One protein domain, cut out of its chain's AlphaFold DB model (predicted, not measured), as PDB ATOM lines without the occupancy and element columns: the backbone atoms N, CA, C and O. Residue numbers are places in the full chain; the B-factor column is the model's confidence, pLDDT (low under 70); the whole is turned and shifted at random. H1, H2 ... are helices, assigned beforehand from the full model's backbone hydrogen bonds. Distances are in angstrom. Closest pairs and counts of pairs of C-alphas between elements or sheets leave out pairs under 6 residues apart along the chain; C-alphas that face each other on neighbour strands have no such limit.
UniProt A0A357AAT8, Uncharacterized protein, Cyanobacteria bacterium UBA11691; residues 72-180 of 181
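This is residues 72 to 180 of the 181 residues of an uncharacterized protein of Cyanobacteria bacterium UBA11691 (UniProt A0A357AAT8). One long helix, H3, runs through the middle along the longest axis; H1 packs on it toward its first residues and H5 toward its last, each running the same way as H3. Two shorter helices, H2 and H4, stand steeply to H3, spaced along one side of it with few close contacts. The printed part has 109 residues with five named helices, H1 to H5 in chain order, and no named strand; its class is all helix. It is compact, with a radius of gyration of the C-alphas of 14.5 A, yet elongated, spanning 48 by 29 by 22 A.

H1 is residues 72 to 84, 18.4 A long, beginning at C-alpha 72 (369.421, -222.693, 140.808). H2 is residues 89 to 100. H3, residues 110 to 132, measures 32.9 A and begins at C-alpha 110 (370.890, -217.125, 131.031). H4 is residues 137 to 147. H5, residues 160 to 178, measures 27.1 A and ends at C-alpha 178 (380.000, -185.706, 151.557).

H1 and H3 touch at a shallow tilt of 27 degrees, the same way; their closest C-alphas, of Ile 78 and Leu 117, are 5.5 A apart. H2 is close to H3 but not clearly touching, its closest C-alphas being those of Tyr 100 and Glu 112 at 7.5 A. H4 is likewise close to H3 but not clearly touching, at a steep tilt of 56 degrees; the closest C-alphas, of Leu 130 and Gly 140, are 7.5 A apart. H3 and H5 touch at a shallow tilt of 28 degrees, the same way, closest at the C-alphas of Tyr 119 and Cys 160, 5.0 A. H1 and H5 are apart. In H1, H2, H3, H4 and H5 every O i to N i+4 pair is within hydrogen-bond range.

The two farthest C-alphas, of Ile 107 and Phe 180, are 48.8 A apart. The printed part has no cut. The link from H4 to H5, 12 residues, is long. Residues 177 to 180 have pLDDT under 70.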
ATOM      1  N   THR A  72     369.886-222.468 139.440       85.19
ATOM      2  CA  THR A  72     369.421-222.693 140.808       85.19
ATOM      3  C   THR A  72     369.881-221.576 141.746       85.19
ATOM      4  O   THR A  72     369.049-221.002 142.445       85.19
ATOM      5  N   ASP A  73     371.165-221.211 141.731       90.19
ATOM      6  CA  ASP A  73     371.713-220.156 142.593       90.19
ATOM      7  C   ASP A  73     371.157-218.772 142.222       90.19
ATOM      8  O   ASP A  73     370.706-218.015 143.086       90.19
ATOM      9  N   ILE A  74     371.084-218.459 140.925       90.81
ATOM     10  CA  ILE A  74     370.509-217.192 140.452       90.81
ATOM     11  C   ILE A  74     369.024-217.106 140.821       90.81
ATOM     12  O   ILE A  74     368.561-216.054 141.264       90.81
ATOM     13  N   SER A  75     368.269-218.200 140.689       91.31
ATOM     14  CA  SER A  75     366.855-218.230 141.076       91.31
ATOM     15  C   SER A  75     366.667-217.974 142.573       91.31
ATOM     16  O   SER A  75     365.812-217.171 142.947       91.31
ATOM     17  N   LEU A  76     367.506-218.584 143.419       93.38
ATOM     18  CA  LEU A  76     367.502-218.354 144.866       93.38
ATOM     19  C   LEU A  76     367.841-216.899 145.210       93.38
ATOM     20  O   LEU A  76     367.151-216.285 146.023       93.38
ATOM     21  N   LYS A  77     368.852-216.311 144.557       94.62
ATOM     22  CA  LYS A  77     369.192-214.889 144.720       94.62
ATOM     23  C   LYS A  77     368.033-213.984 144.311       94.62
ATOM     24  O   LYS A  77     367.697-213.062 145.047       94.62
ATOM     25  N   ILE A  78     367.367-214.279 143.195       94.75
ATOM     26  CA  ILE A  78     366.172-213.540 142.771       94.75
ATOM     27  C   ILE A  78     365.071-213.626 143.838       94.75
ATOM     28  O   ILE A  78     364.475-212.605 144.171       94.75
ATOM     29  N   ASP A  79     364.814-214.806 144.410       95.06
ATOM     30  CA  ASP A  79     363.814-214.961 145.475       95.06
ATOM     31  C   ASP A  79     364.165-214.138 146.724       95.06
ATOM     32  O   ASP A  79     363.286-213.515 147.331       95.06
ATOM     33  N   MET A  80     365.448-214.097 147.093       95.38
ATOM     34  CA  MET A  80     365.939-213.270 148.195       95.38
ATOM     35  C   MET A  80     365.719-211.782 147.924       95.38
ATOM     36  O   MET A  80     365.178-211.088 148.788       95.38
ATOM     37  N   GLU A  81     366.069-211.301 146.730       95.88
ATOM     38  CA  GLU A  81     365.890-209.896 146.365       95.88
ATOM     39  C   GLU A  81     364.411-209.509 146.281       95.88
ATOM     40  O   GLU A  81     364.012-208.496 146.854       95.88
ATOM     41  N   LEU A  82     363.558-210.336 145.664       95.38
ATOM     42  CA  LEU A  82     362.109-210.107 145.610       95.38
ATOM     43  C   LEU A  82     361.510-209.983 147.015       95.38
ATOM     44  O   LEU A  82     360.703-209.084 147.269       95.38
ATOM     45  N   LYS A  83     361.928-210.853 147.943       95.31
ATOM     46  CA  LYS A  83     361.520-210.788 149.350       95.31
ATOM     47  C   LYS A  83     362.027-209.515 150.025       95.31
ATOM     48  O   LYS A  83     361.274-208.897 150.774       95.31
ATOM     49  N   HIS A  84     363.269-209.121 149.755       94.44
ATOM     50  CA  HIS A  84     363.894-207.931 150.323       94.44
ATOM     51  C   HIS A  84     363.166-206.642 149.912       94.44
ATOM     52  O   HIS A  84     362.836-205.827 150.772       94.44
ATOM     53  N   ILE A  85     362.819-206.495 148.630       93.12
ATOM     54  CA  ILE A  85     362.085-205.324 148.115       93.12
ATOM     55  C   ILE A  85     360.557-205.439 148.266       93.12
ATOM     56  O   ILE A  85     359.812-204.544 147.853       93.12
ATOM     57  N   GLY A  86     360.059-206.546 148.828       93.69
ATOM     58  CA  GLY A  86     358.633-206.788 149.055       93.69
ATOM     59  C   GLY A  86     357.809-206.938 147.772       93.69
ATOM     60  O   GLY A  86     356.630-206.571 147.739       93.69
ATOM     61  N   TRP A  87     358.409-207.435 146.691       94.38
ATOM     62  CA  TRP A  87     357.676-207.753 145.470       94.38
ATOM     63  C   TRP A  87     356.965-209.096 145.591       94.38
ATOM     64  O   TRP A  87     357.481-210.065 146.135       94.38
ATOM     65  N   ASN A  88     355.755-209.151 145.041       93.25
ATOM     66  CA  ASN A  88     355.009-210.392 144.885       93.25
ATOM     67  C   ASN A  88     355.147-210.918 143.452       93.25
ATOM     68  O   ASN A  88     355.524-210.181 142.537       93.25
ATOM     69  N   SER A  89     354.747-212.173 143.239       91.19
ATOM     70  CA  SER A  89     354.824-212.834 141.931       91.19
ATOM     71  C   SER A  89     354.060-212.097 140.825       91.19
ATOM     72  O   SER A  89     354.389-212.234 139.651       91.19
ATOM     73  N   LYS A  90     353.048-211.286 141.172       93.19
ATOM     74  CA  LYS A  90     352.335-210.457 140.193       93.19
ATOM     75  C   LYS A  90     353.243-209.355 139.641       93.19
ATOM     76  O   LYS A  90     353.336-209.229 138.427       93.19
ATOM     77  N   ARG A  91     353.922-208.592 140.507       91.81
ATOM     78  CA  ARG A  91     354.854-207.530 140.079       91.81
ATOM     79  C   ARG A  91     356.034-208.091 139.299       91.81
ATOM     80  O   ARG A  91     356.409-207.528 138.278       91.81
ATOM     81  N   GLU A  92     356.572-209.213 139.764       93.88
ATOM     82  CA  GLU A  92     357.611-209.961 139.060       93.88
ATOM     83  C   GLU A  92     357.155-210.312 137.634       93.88
ATOM     84  O   GLU A  92     357.785-209.905 136.663       93.88
ATOM     85  N   SER A  93     356.008-210.984 137.490       93.31
ATOM     86  CA  SER A  93     355.477-211.396 136.187       93.31
ATOM     87  C   SER A  93     355.141-210.212 135.272       93.31
ATOM     88  O   SER A  93     355.386-210.275 134.067       93.31
ATOM     89  N   GLU A  94     354.616-209.112 135.825       93.31
ATOM     90  CA  GLU A  94     354.369-207.868 135.086       93.31
ATOM     91  C   GLU A  94     355.669-207.258 134.547       93.31
ATOM     92  O   GLU A  94     355.715-206.868 133.377       93.31
ATOM     93  N   TYR A  95     356.730-207.224 135.360       92.88
ATOM     94  CA  TYR A  95     358.042-206.745 134.933       92.88
ATOM     95  C   TYR A  95     358.629-207.638 133.837       92.88
ATOM     96  O   TYR A  95     358.979-207.142 132.764       92.88
ATOM     97  N   LEU A  96     358.665-208.956 134.061       94.56
ATOM     98  CA  LEU A  96     359.212-209.900 133.088       94.56
ATOM     99  C   LEU A  96     358.470-209.811 131.749       94.56
ATOM    100  O   LEU A  96     359.093-209.788 130.686       94.56
ATOM    101  N   LYS A  97     357.134-209.694 131.789       94.69
ATOM    102  CA  LYS A  97     356.314-209.610 130.578       94.69
ATOM    103  C   LYS A  97     356.603-208.329 129.808       94.69
ATOM    104  O   LYS A  97     356.581-208.338 128.583       94.69
ATOM    105  N   ARG A  98     356.855-207.231 130.517       92.50
ATOM    106  CA  ARG A  98     357.140-205.933 129.911       92.50
ATOM    107  C   ARG A  98     358.526-205.876 129.277       92.50
ATOM    108  O   ARG A  98     358.648-205.328 128.190       92.50
ATOM    109  N   ILE A  99     359.544-206.395 129.962       92.69
ATOM    110  CA  ILE A  99     360.944-206.259 129.537       92.69
ATOM    111  C   ILE A  99     361.356-207.371 128.573       92.69
ATOM    112  O   ILE A  99     361.961-207.089 127.545       92.69
ATOM    113  N   TYR A 100     360.975-208.615 128.863       93.44
ATOM    114  CA  TYR A 100     361.400-209.792 128.098       93.44
ATOM    115  C   TYR A 100     360.278-210.394 127.240       93.44
ATOM    116  O   TYR A 100     360.501-211.351 126.505       93.44
ATOM    117  N   GLY A 101     359.038-209.902 127.359       94.12
ATOM    118  CA  GLY A 101     357.872-210.528 126.719       94.12
ATOM    119  C   GLY A 101     357.434-211.843 127.380       94.12
ATOM    120  O   GLY A 101     356.534-212.519 126.882       94.12
ATOM    121  N   LYS A 102     358.045-212.207 128.514       93.94
ATOM    122  CA  LYS A 102     357.933-213.512 129.181       93.94
ATOM    123  C   LYS A 102     357.320-213.353 130.563       93.94
ATOM    124  O   LYS A 102     357.664-212.441 131.282       93.94
ATOM    125  N   ASN A 103     356.420-214.229 130.985       90.38
ATOM    126  CA  ASN A 103     355.700-214.071 132.259       90.38
ATOM    127  C   ASN A 103     356.226-214.961 133.400       90.38
ATOM    128  O   ASN A 103     355.692-214.888 134.509       90.38
ATOM    129  N   LYS A 104     357.234-215.804 133.143       90.38
ATOM    130  CA  LYS A 104     357.818-216.737 134.118       90.38
ATOM    131  C   LYS A 104     359.343-216.722 134.035       90.38
ATOM    132  O   LYS A 104     359.891-216.631 132.943       90.38
ATOM    133  N   ARG A 105     360.019-216.902 135.175       88.06
ATOM    134  CA  ARG A 105     361.488-217.028 135.236       88.06
ATOM    135  C   ARG A 105     362.027-218.252 134.509       88.06
ATOM    136  O   ARG A 105     363.034-218.149 133.833       88.06
ATOM    137  N   MET A 106     361.315-219.378 134.586       87.75
ATOM    138  CA  MET A 106     361.731-220.652 133.976       87.75
ATOM    139  C   MET A 106     361.881-220.603 132.445       87.75
ATOM    140  O   MET A 106     362.441-221.524 131.871       87.75
ATOM    141  N   ILE A 107     361.345-219.571 131.782       89.75
ATOM    142  CA  ILE A 107     361.462-219.379 130.326       89.75
ATOM    143  C   ILE A 107     362.449-218.258 129.954       89.75
ATOM    144  O   ILE A 107     362.591-217.927 128.772       89.75
ATOM    145  N   LEU A 108     363.091-217.631 130.943       90.19
ATOM    146  CA  LEU A 108     364.195-216.702 130.721       90.19
ATOM    147  C   LEU A 108     365.448-217.502 130.362       90.19
ATOM    148  O   LEU A 108     365.699-218.554 130.941       90.19
ATOM    149  N   GLY A 109     366.223-216.993 129.415       90.75
ATOM    150  CA  GLY A 109     367.572-217.473 129.166       90.75
ATOM    151  C   GLY A 109     368.565-216.887 130.164       90.75
ATOM    152  O   GLY A 109     368.273-215.943 130.900       90.75
ATOM    153  N   ASP A 110     369.780-217.409 130.122       89.50
ATOM    154  CA  ASP A 110     370.890-217.125 131.031       89.50
ATOM    155  C   ASP A 110     371.137-215.626 131.218       89.50
ATOM    156  O   ASP A 110     371.234-215.102 132.332       89.50
ATOM    157  N   ARG A 111     371.207-214.911 130.091       90.88
ATOM    158  CA  ARG A 111     371.431-213.465 130.059       90.88
ATOM    159  C   ARG A 111     370.278-212.709 130.710       90.88
ATOM    160  O   ARG A 111     370.523-211.862 131.558       90.88
ATOM    161  N   GLU A 112     369.045-213.034 130.338       92.81
ATOM    162  CA  GLU A 112     367.850-212.352 130.846       92.81
ATOM    163  C   GLU A 112     367.692-212.575 132.353       92.81
ATOM    164  O   GLU A 112     367.298-211.669 133.082       92.81
ATOM    165  N   MET A 113     368.035-213.770 132.842       92.50
ATOM    166  CA  MET A 113     367.956-214.094 134.261       92.50
ATOM    167  C   MET A 113     369.011-213.339 135.083       92.50
ATOM    168  O   MET A 113     368.683-212.801 136.142       92.50
ATOM    169  N   LYS A 114     370.246-213.223 134.569       92.31
ATOM    170  CA  LYS A 114     371.301-212.381 135.162       92.31
ATOM    171  C   LYS A 114     370.912-210.902 135.162       92.31
ATOM    172  O   LYS A 114     371.018-210.250 136.196       92.31
ATOM    173  N   GLU A 115     370.412-210.387 134.040       93.88
ATOM    174  CA  GLU A 115     369.941-209.000 133.937       93.88
ATOM    175  C   GLU A 115     368.773-208.718 134.886       93.88
ATOM    176  O   GLU A 115     368.705-207.639 135.473       93.88
ATOM    177  N   PHE A 116     367.862-209.680 135.063       94.94
ATOM    178  CA  PHE A 116     366.746-209.527 135.988       94.94
ATOM    179  C   PHE A 116     367.216-209.490 137.444       94.94
ATOM    180  O   PHE A 116     366.782-208.619 138.198       94.94
ATOM    181  N   LEU A 117     368.129-210.386 137.835       94.88
ATOM    182  CA  LEU A 117     368.748-210.347 139.161       94.88
ATOM    183  C   LEU A 117     369.433-208.996 139.402       94.88
ATOM    184  O   LEU A 117     369.195-208.354 140.423       94.88
ATOM    185  N   GLU A 118     370.231-208.541 138.440       95.38
ATOM    186  CA  GLU A 118     370.934-207.265 138.528       95.38
ATOM    187  C   GLU A 118     369.966-206.079 138.643       95.38
ATOM    188  O   GLU A 118     370.181-205.172 139.452       95.38
ATOM    189  N   TYR A 119     368.855-206.097 137.901       95.75
ATOM    190  CA  TYR A 119     367.807-205.091 138.034       95.75
ATOM    191  C   TYR A 119     367.235-205.054 139.457       95.75
ATOM    192  O   TYR A 119     367.072-203.968 140.012       95.75
ATOM    193  N   LEU A 120     366.936-206.211 140.057       95.69
ATOM    194  CA  LEU A 120     366.384-206.279 141.415       95.69
ATOM    195  C   LEU A 120     367.368-205.743 142.460       95.69
ATOM    196  O   LEU A 120     366.972-204.964 143.327       95.69
ATOM    197  N   GLN A 121     368.649-206.094 142.335       95.38
ATOM    198  CA  GLN A 121     369.712-205.572 143.197       95.38
ATOM    199  C   GLN A 121     369.843-204.052 143.060       95.38
ATOM    200  O   GLN A 121     369.841-203.330 144.057       95.38
ATOM    201  N   THR A 122     369.860-203.546 141.825       95.50
ATOM    202  CA  THR A 122     369.924-202.103 141.545       95.50
ATOM    203  C   THR A 122     368.687-201.379 142.093       95.50
ATOM    204  O   THR A 122     368.795-200.297 142.673       95.50
ATOM    205  N   TYR A 123     367.500-201.987 141.976       94.56
ATOM    206  CA  TYR A 123     366.257-201.463 142.545       94.56
ATOM    207  C   TYR A 123     366.364-201.326 144.068       94.56
ATOM    208  O   TYR A 123     366.074-200.258 144.609       94.56
ATOM    209  N   ALA A 124     366.809-202.386 144.752       93.62
ATOM    210  CA  ALA A 124     366.989-202.395 146.201       93.62
ATOM    211  C   ALA A 124     368.014-201.345 146.653       93.62
ATOM    212  O   ALA A 124     367.777-200.597 147.602       93.62
ATOM    213  N   GLN A 125     369.135-201.240 145.939       94.38
ATOM    214  CA  GLN A 125     370.192-200.283 146.248       94.38
ATOM    215  C   GLN A 125     369.741-198.835 146.035       94.38
ATOM    216  O   GLN A 125     370.071-197.960 146.832       94.38
ATOM    217  N   THR A 126     368.895-198.580 145.036       93.00
ATOM    218  CA  THR A 126     368.300-197.256 144.806       93.00
ATOM    219  C   THR A 126     367.507-196.771 146.027       93.00
ATOM    220  O   THR A 126     367.550-195.590 146.359       93.00
ATOM    221  N   ASP A 127     366.794-197.659 146.737       90.94
ATOM    222  CA  ASP A 127     366.103-197.295 147.986       90.94
ATOM    223  C   ASP A 127     367.070-196.920 149.120       90.94
ATOM    224  O   ASP A 127     366.723-196.101 149.974       90.94
ATOM    225  N   VAL A 128     368.270-197.503 149.141       92.25
ATOM    226  CA  VAL A 128     369.326-197.154 150.099       92.25
ATOM    227  C   VAL A 128     369.913-195.790 149.756       92.25
ATOM    228  O   VAL A 128     369.964-194.923 150.627       92.25
ATOM    229  N   GLU A 129     370.279-195.564 148.495       93.19
ATOM    230  CA  GLU A 129     370.880-194.298 148.069       93.19
ATOM    231  C   GLU A 129     369.906-193.127 148.204       93.19
ATOM    232  O   GLU A 129     370.292-192.081 148.716       93.19
ATOM    233  N   LEU A 130     368.618-193.309 147.875       91.75
ATOM    234  CA  LEU A 130     367.584-192.292 148.119       91.75
ATOM    235  C   LEU A 130     367.556-191.850 149.587       91.75
ATOM    236  O   LEU A 130     367.471-190.655 149.873       91.75
ATOM    237  N   LYS A 131     367.659-192.800 150.525       91.31
ATOM    238  CA  LYS A 131     367.734-192.492 151.960       91.31
ATOM    239  C   LYS A 131     369.058-191.824 152.319       91.31
ATOM    240  O   LYS A 131     369.042-190.890 153.116       91.31
ATOM    241  N   LYS A 132     370.171-192.268 151.725       90.19
ATOM    242  CA  LYS A 132     371.510-191.707 151.947       90.19
ATOM    243  C   LYS A 132     371.570-190.228 151.556       90.19
ATOM    244  O   LYS A 132     372.069-189.421 152.331       90.19
ATOM    245  N   VAL A 133     370.998-189.856 150.409       91.25
ATOM    246  CA  VAL A 133     370.944-188.457 149.944       91.25
ATOM    247  C   VAL A 133     369.798-187.640 150.552       91.25
ATOM    248  O   VAL A 133     369.627-186.472 150.208       91.25
ATOM    249  N   GLY A 134     368.977-188.236 151.423       90.75
ATOM    250  CA  GLY A 134     367.826-187.569 152.036       90.75
ATOM    251  C   GLY A 134     366.691-187.240 151.058       90.75
ATOM    252  O   GLY A 134     365.877-186.358 151.331       90.75
ATOM    253  N   TRP A 135     366.621-187.921 149.915       92.00
ATOM    254  CA  TRP A 135     365.558-187.720 148.936       92.00
ATOM    255  C   TRP A 135     364.266-188.415 149.363       92.00
ATOM    256  O   TRP A 135     364.234-189.592 149.725       92.00
ATOM    257  N   SER A 136     363.155-187.693 149.245       91.31
ATOM    258  CA  SER A 136     361.821-188.270 149.383       91.31
ATOM    259  C   SER A 136     361.429-189.100 148.154       91.31
ATOM    260  O   SER A 136     361.897-188.874 147.034       91.31
ATOM    261  N   ALA A 137     360.470-190.014 148.334       88.25
ATOM    262  CA  ALA A 137     359.886-190.773 147.225       88.25
ATOM    263  C   ALA A 137     359.285-189.862 146.135       88.25
ATOM    264  O   ALA A 137     359.273-190.231 144.961       88.25
ATOM    265  N   GLN A 138     358.807-188.670 146.512       91.31
ATOM    266  CA  GLN A 138     358.267-187.690 145.575       91.31
ATOM    267  C   GLN A 138     359.376-187.047 144.730       91.31
ATOM    268  O   GLN A 138     359.229-186.988 143.515       91.31
ATOM    269  N   GLN A 139     360.514-186.679 145.328       91.56
ATOM    270  CA  GLN A 139     361.673-186.166 144.581       91.56
ATOM    271  C   GLN A 139     362.204-187.196 143.579       91.56
ATOM    272  O   GLN A 139     362.410-186.866 142.414       91.56
ATOM    273  N   GLY A 140     362.341-188.460 143.999       92.75
ATOM    274  CA  GLY A 140     362.707-189.542 143.084       92.75
ATOM    275  C   GLY A 140     361.696-189.687 141.943       92.75
ATOM    276  O   GLY A 140     362.072-189.741 140.777       92.75
ATOM    277  N   LYS A 141     360.395-189.675 142.251       92.75
ATOM    278  CA  LYS A 141     359.325-189.738 141.243       92.75
ATOM    279  C   LYS A 141     359.384-188.579 140.245       92.75
ATOM    280  O   LYS A 141     359.182-188.806 139.052       92.75
ATOM    281  N   ASP A 142     359.627-187.361 140.713       95.00
ATOM    282  CA  ASP A 142     359.688-186.169 139.865       95.00
ATOM    283  C   ASP A 142     360.931-186.177 138.971       95.00
ATOM    284  O   ASP A 142     360.817-185.912 137.773       95.00
ATOM    285  N   TYR A 143     362.081-186.605 139.502       94.50
ATOM    286  CA  TYR A 143     363.282-186.849 138.702       94.50
ATOM    287  C   TYR A 143     363.012-187.867 137.591       94.50
ATOM    288  O   TYR A 143     363.282-187.597 136.422       94.50
ATOM    289  N   LEU A 144     362.395-189.005 137.925       95.81
ATOM    290  CA  LEU A 144     362.099-190.053 136.949       95.81
ATOM    291  C   LEU A 144     361.117-189.596 135.869       95.81
ATOM    292  O   LEU A 144     361.290-189.966 134.716       95.81
ATOM    293  N   LYS A 145     360.124-188.762 136.196       94.88
ATOM    294  CA  LYS A 145     359.249-188.152 135.177       94.88
ATOM    295  C   LYS A 145     359.998-187.198 134.253       94.88
ATOM    296  O   LYS A 145     359.642-187.104 133.084       94.88
ATOM    297  N   SER A 146     360.984-186.479 134.786       94.56
ATOM    298  CA  SER A 146     361.769-185.514 134.022       94.56
ATOM    299  C   SER A 146     362.798-186.188 133.115       94.56
ATOM    300  O   SER A 146     362.939-185.771 131.972       94.56
ATOM    301  N   GLN A 147     363.525-187.190 133.617       95.12
ATOM    302  CA  GLN A 147     364.600-187.865 132.878       95.12
ATOM    303  C   GLN A 147     364.088-189.016 132.010       95.12
ATOM    304  O   GLN A 147     364.581-189.232 130.908       95.12
ATOM    305  N   TYR A 148     363.057-189.724 132.475       94.88
ATOM    306  CA  TYR A 148     362.479-190.879 131.794       94.88
ATOM    307  C   TYR A 148     360.961-190.689 131.647       94.88
ATOM    308  O   TYR A 148     360.192-191.265 132.423       94.88
ATOM    309  N   PRO A 149     360.483-189.896 130.669       91.25
ATOM    310  CA  PRO A 149     359.058-189.575 130.524       91.25
ATOM    311  C   PRO A 149     358.151-190.815 130.458       91.25
ATOM    312  O   PRO A 149     357.087-190.854 131.080       91.25
ATOM    313  N   ASP A 150     358.613-191.880 129.801       90.31
ATOM    314  CA  ASP A 150     357.891-193.154 129.681       90.31
ATOM    315  C   ASP A 150     357.760-193.910 131.011       90.31
ATOM    316  O   ASP A 150     356.910-194.792 131.160       90.31
ATOM    317  N   SER A 151     358.571-193.552 132.013       90.62
ATOM    318  CA  SER A 151     358.519-194.164 133.339       90.62
ATOM    319  C   SER A 151     357.285-193.749 134.141       90.62
ATOM    320  O   SER A 151     356.911-194.417 135.107       90.62
ATOM    321  N   GLN A 152     356.673-192.608 133.792       90.56
ATOM    322  CA  GLN A 152     355.589-191.974 134.554       90.56
ATOM    323  C   GLN A 152     355.949-191.726 136.038       90.56
ATOM    324  O   GLN A 152     355.074-191.556 136.896       90.56
ATOM    325  N   GLY A 153     357.248-191.679 136.350       90.56
ATOM    326  CA  GLY A 153     357.777-191.537 137.705       90.56
ATOM    327  C   GLY A 153     357.867-192.845 138.492       90.56
ATOM    328  O   GLY A 153     358.093-192.822 139.699       90.56
ATOM    329  N   SER A 154     357.645-193.989 137.847       92.12
ATOM    330  CA  SER A 154     357.738-195.299 138.480       92.12
ATOM    331  C   SER A 154     359.072-195.961 138.156       92.12
ATOM    332  O   SER A 154     359.377-196.240 137.002       92.12
ATOM    333  N   ARG A 155     359.825-196.326 139.196       90.31
ATOM    334  CA  ARG A 155     361.033-197.162 139.083       90.31
ATOM    335  C   ARG A 155     360.764-198.524 138.435       90.31
ATOM    336  O   ARG A 155     361.614-199.060 137.734       90.31
ATOM    337  N   LEU A 156     359.552-199.060 138.613       89.00
ATOM    338  CA  LEU A 156     359.113-200.300 137.953       89.00
ATOM    339  C   LEU A 156     359.069-200.162 136.433       89.00
ATOM    340  O   LEU A 156     359.110-201.152 135.708       89.00
ATOM    341  N   MET A 157     358.949-198.922 135.958       90.12
ATOM    342  CA  MET A 157     358.881-198.626 134.545       90.12
ATOM    343  C   MET A 157     360.270-198.421 133.916       90.12
ATOM    344  O   MET A 157     360.355-198.237 132.705       90.12
ATOM    345  N   LEU A 158     361.355-198.515 134.684       92.62
ATOM    346  CA  LEU A 158     362.715-198.396 134.159       92.62
ATOM    347  C   LEU A 158     363.248-199.742 133.662       92.62
ATOM    348  O   LEU A 158     362.924-200.796 134.215       92.62
ATOM    349  N   THR A 159     364.077-199.699 132.623       91.94
ATOM    350  CA  THR A 159     364.919-200.835 132.219       91.94
ATOM    351  C   THR A 159     366.092-201.011 133.189       91.94
ATOM    352  O   THR A 159     366.341-200.150 134.034       91.94
ATOM    353  N   CYS A 160     366.842-202.114 133.066       91.62
ATOM    354  CA  CYS A 160     368.063-202.318 133.852       91.62
ATOM    355  C   CYS A 160     369.065-201.163 133.660       91.62
ATOM    356  O   CYS A 160     369.523-200.596 134.648       91.62
ATOM    357  N   SER A 161     369.306-200.723 132.417       92.69
ATOM    358  CA  SER A 161     370.174-199.563 132.131       92.69
ATOM    359  C   SER A 161     369.683-198.290 132.816       92.69
ATOM    360  O   SER A 161     370.421-197.680 133.581       92.69
ATOM    361  N   GLN A 162     368.410-197.934 132.623       94.31
ATOM    362  CA  GLN A 162     367.841-196.711 133.197       94.31
ATOM    363  C   GLN A 162     367.854-196.728 134.731       94.31
ATOM    364  O   GLN A 162     368.043-195.695 135.366       94.31
ATOM    365  N   MET A 163     367.656-197.899 135.347       94.75
ATOM    366  CA  MET A 163     367.762-198.038 136.797       94.75
ATOM    367  C   MET A 163     369.203-197.830 137.280       94.75
ATOM    368  O   MET A 163     369.401-197.167 138.295       94.75
ATOM    369  N   LYS A 164     370.203-198.352 136.557       94.94
ATOM    370  CA  LYS A 164     371.622-198.138 136.885       94.94
ATOM    371  C   LYS A 164     372.032-196.683 136.734       94.94
ATOM    372  O   LYS A 164     372.690-196.158 137.617       94.94
ATOM    373  N   GLU A 165     371.613-196.028 135.656       95.88
ATOM    374  CA  GLU A 165     371.850-194.595 135.448       95.88
ATOM    375  C   GLU A 165     371.250-193.764 136.590       95.88
ATOM    376  O   GLU A 165     371.893-192.857 137.115       95.88
ATOM    377  N   PHE A 166     370.034-194.107 137.031       95.50
ATOM    378  CA  PHE A 166     369.427-193.445 138.179       95.50
ATOM    379  C   PHE A 166     370.199-193.704 139.481       95.50
ATOM    380  O   PHE A 166     370.394-192.776 140.266       95.50
ATOM    381  N   LEU A 167     370.657-194.939 139.712       95.19
ATOM    382  CA  LEU A 167     371.483-195.280 140.869       95.19
ATOM    383  C   LEU A 167     372.807-194.499 140.870       95.19
ATOM    384  O   LEU A 167     373.149-193.905 141.889       95.19
ATOM    385  N   ASP A 168     373.508-194.458 139.738       94.94
ATOM    386  CA  ASP A 168     374.768-193.726 139.562       94.94
ATOM    387  C   ASP A 168     374.588-192.231 139.861       94.94
ATOM    388  O   ASP A 168     375.331-191.650 140.653       94.94
ATOM    389  N   TYR A 169     373.511-191.630 139.348       94.19
ATOM    390  CA  TYR A 169     373.166-190.244 139.653       94.19
ATOM    391  C   TYR A 169     372.969-189.999 141.161       94.19
ATOM    392  O   TYR A 169     373.440-188.989 141.700       94.19
ATOM    393  N   LEU A 170     372.295-190.911 141.871       92.50
ATOM    394  CA  LEU A 170     372.127-190.801 143.323       92.50
ATOM    395  C   LEU A 170     373.461-190.958 144.063       92.50
ATOM    396  O   LEU A 170     373.719-190.207 145.001       92.50
ATOM    397  N   GLN A 171     374.326-191.873 143.623       92.44
ATOM    398  CA  GLN A 171     375.654-192.080 144.207       92.44
ATOM    399  C   GLN A 171     376.572-190.875 143.995       92.44
ATOM    400  O   GLN A 171     377.296-190.474 144.909       92.44
ATOM    401  N   GLN A 172     376.507-190.244 142.826       91.06
ATOM    402  CA  GLN A 172     377.234-189.010 142.551       91.06
ATOM    403  C   GLN A 172     376.692-187.840 143.381       91.06
ATOM    404  O   GLN A 172     377.471-187.064 143.936       91.06
ATOM    405  N   THR A 173     375.369-187.755 143.551       87.88
ATOM    406  CA  THR A 173     374.737-186.765 144.438       87.88
ATOM    407  C   THR A 173     375.150-186.975 145.900       87.88
ATOM    408  O   THR A 173     375.433-186.009 146.606       87.88
ATOM    409  N   ALA A 174     375.238-188.229 146.358       83.12
ATOM    410  CA  ALA A 174     375.720-188.569 147.695       83.12
ATOM    411  C   ALA A 174     377.185-188.172 147.885       83.12
ATOM    412  O   ALA A 174     377.519-187.524 148.873       83.12
ATOM    413  N   SER A 175     378.030-188.505 146.909       81.94
ATOM    414  CA  SER A 175     379.462-188.198 146.940       81.94
ATOM    415  C   SER A 175     379.706-186.688 146.975       81.94
ATOM    416  O   SER A 175     380.524-186.211 147.753       81.94
ATOM    417  N   SER A 176     378.934-185.917 146.202       80.38
ATOM    418  CA  SER A 176     379.025-184.455 146.207       80.38
ATOM    419  C   SER A 176     378.538-183.821 147.515       80.38
ATOM    420  O   SER A 176     378.998-182.734 147.852       80.38
ATOM    421  N   ASN A 177     377.620-184.461 148.246       68.81
ATOM    422  CA  ASN A 177     377.161-183.979 149.552       68.81
ATOM    423  C   ASN A 177     378.154-184.295 150.687       68.81
ATOM    424  O   ASN A 177     378.164-183.574 151.682       68.81
ATOM    425  N   GLU A 178     378.980-185.341 150.557       64.75
ATOM    426  CA  GLU A 178     380.000-185.706 151.557       64.75
ATOM    427  C   GLU A 178     381.240-184.788 151.515       64.75
ATOM    428  O   GLU A 178     381.885-184.612 152.542       64.75
ATOM    429  N   GLU A 179     381.546-184.133 150.387       59.16
ATOM    430  CA  GLU A 179     382.689-183.197 150.281       59.16
ATOM    431  C   GLU A 179     382.463-181.819 150.936       59.16
ATOM    432  O   GLU A 179     383.389-181.012 151.015       59.16
ATOM    433  N   PHE A 180     381.252-181.525 151.415       52.66
ATOM    434  CA  PHE A 180     380.898-180.225 152.006       52.66
ATOM    435  C   PHE A 180     380.773-180.230 153.544       52.66
ATOM    436  O   PHE A 180     380.266-179.254 154.102       52.66
TER     437      PHE A 180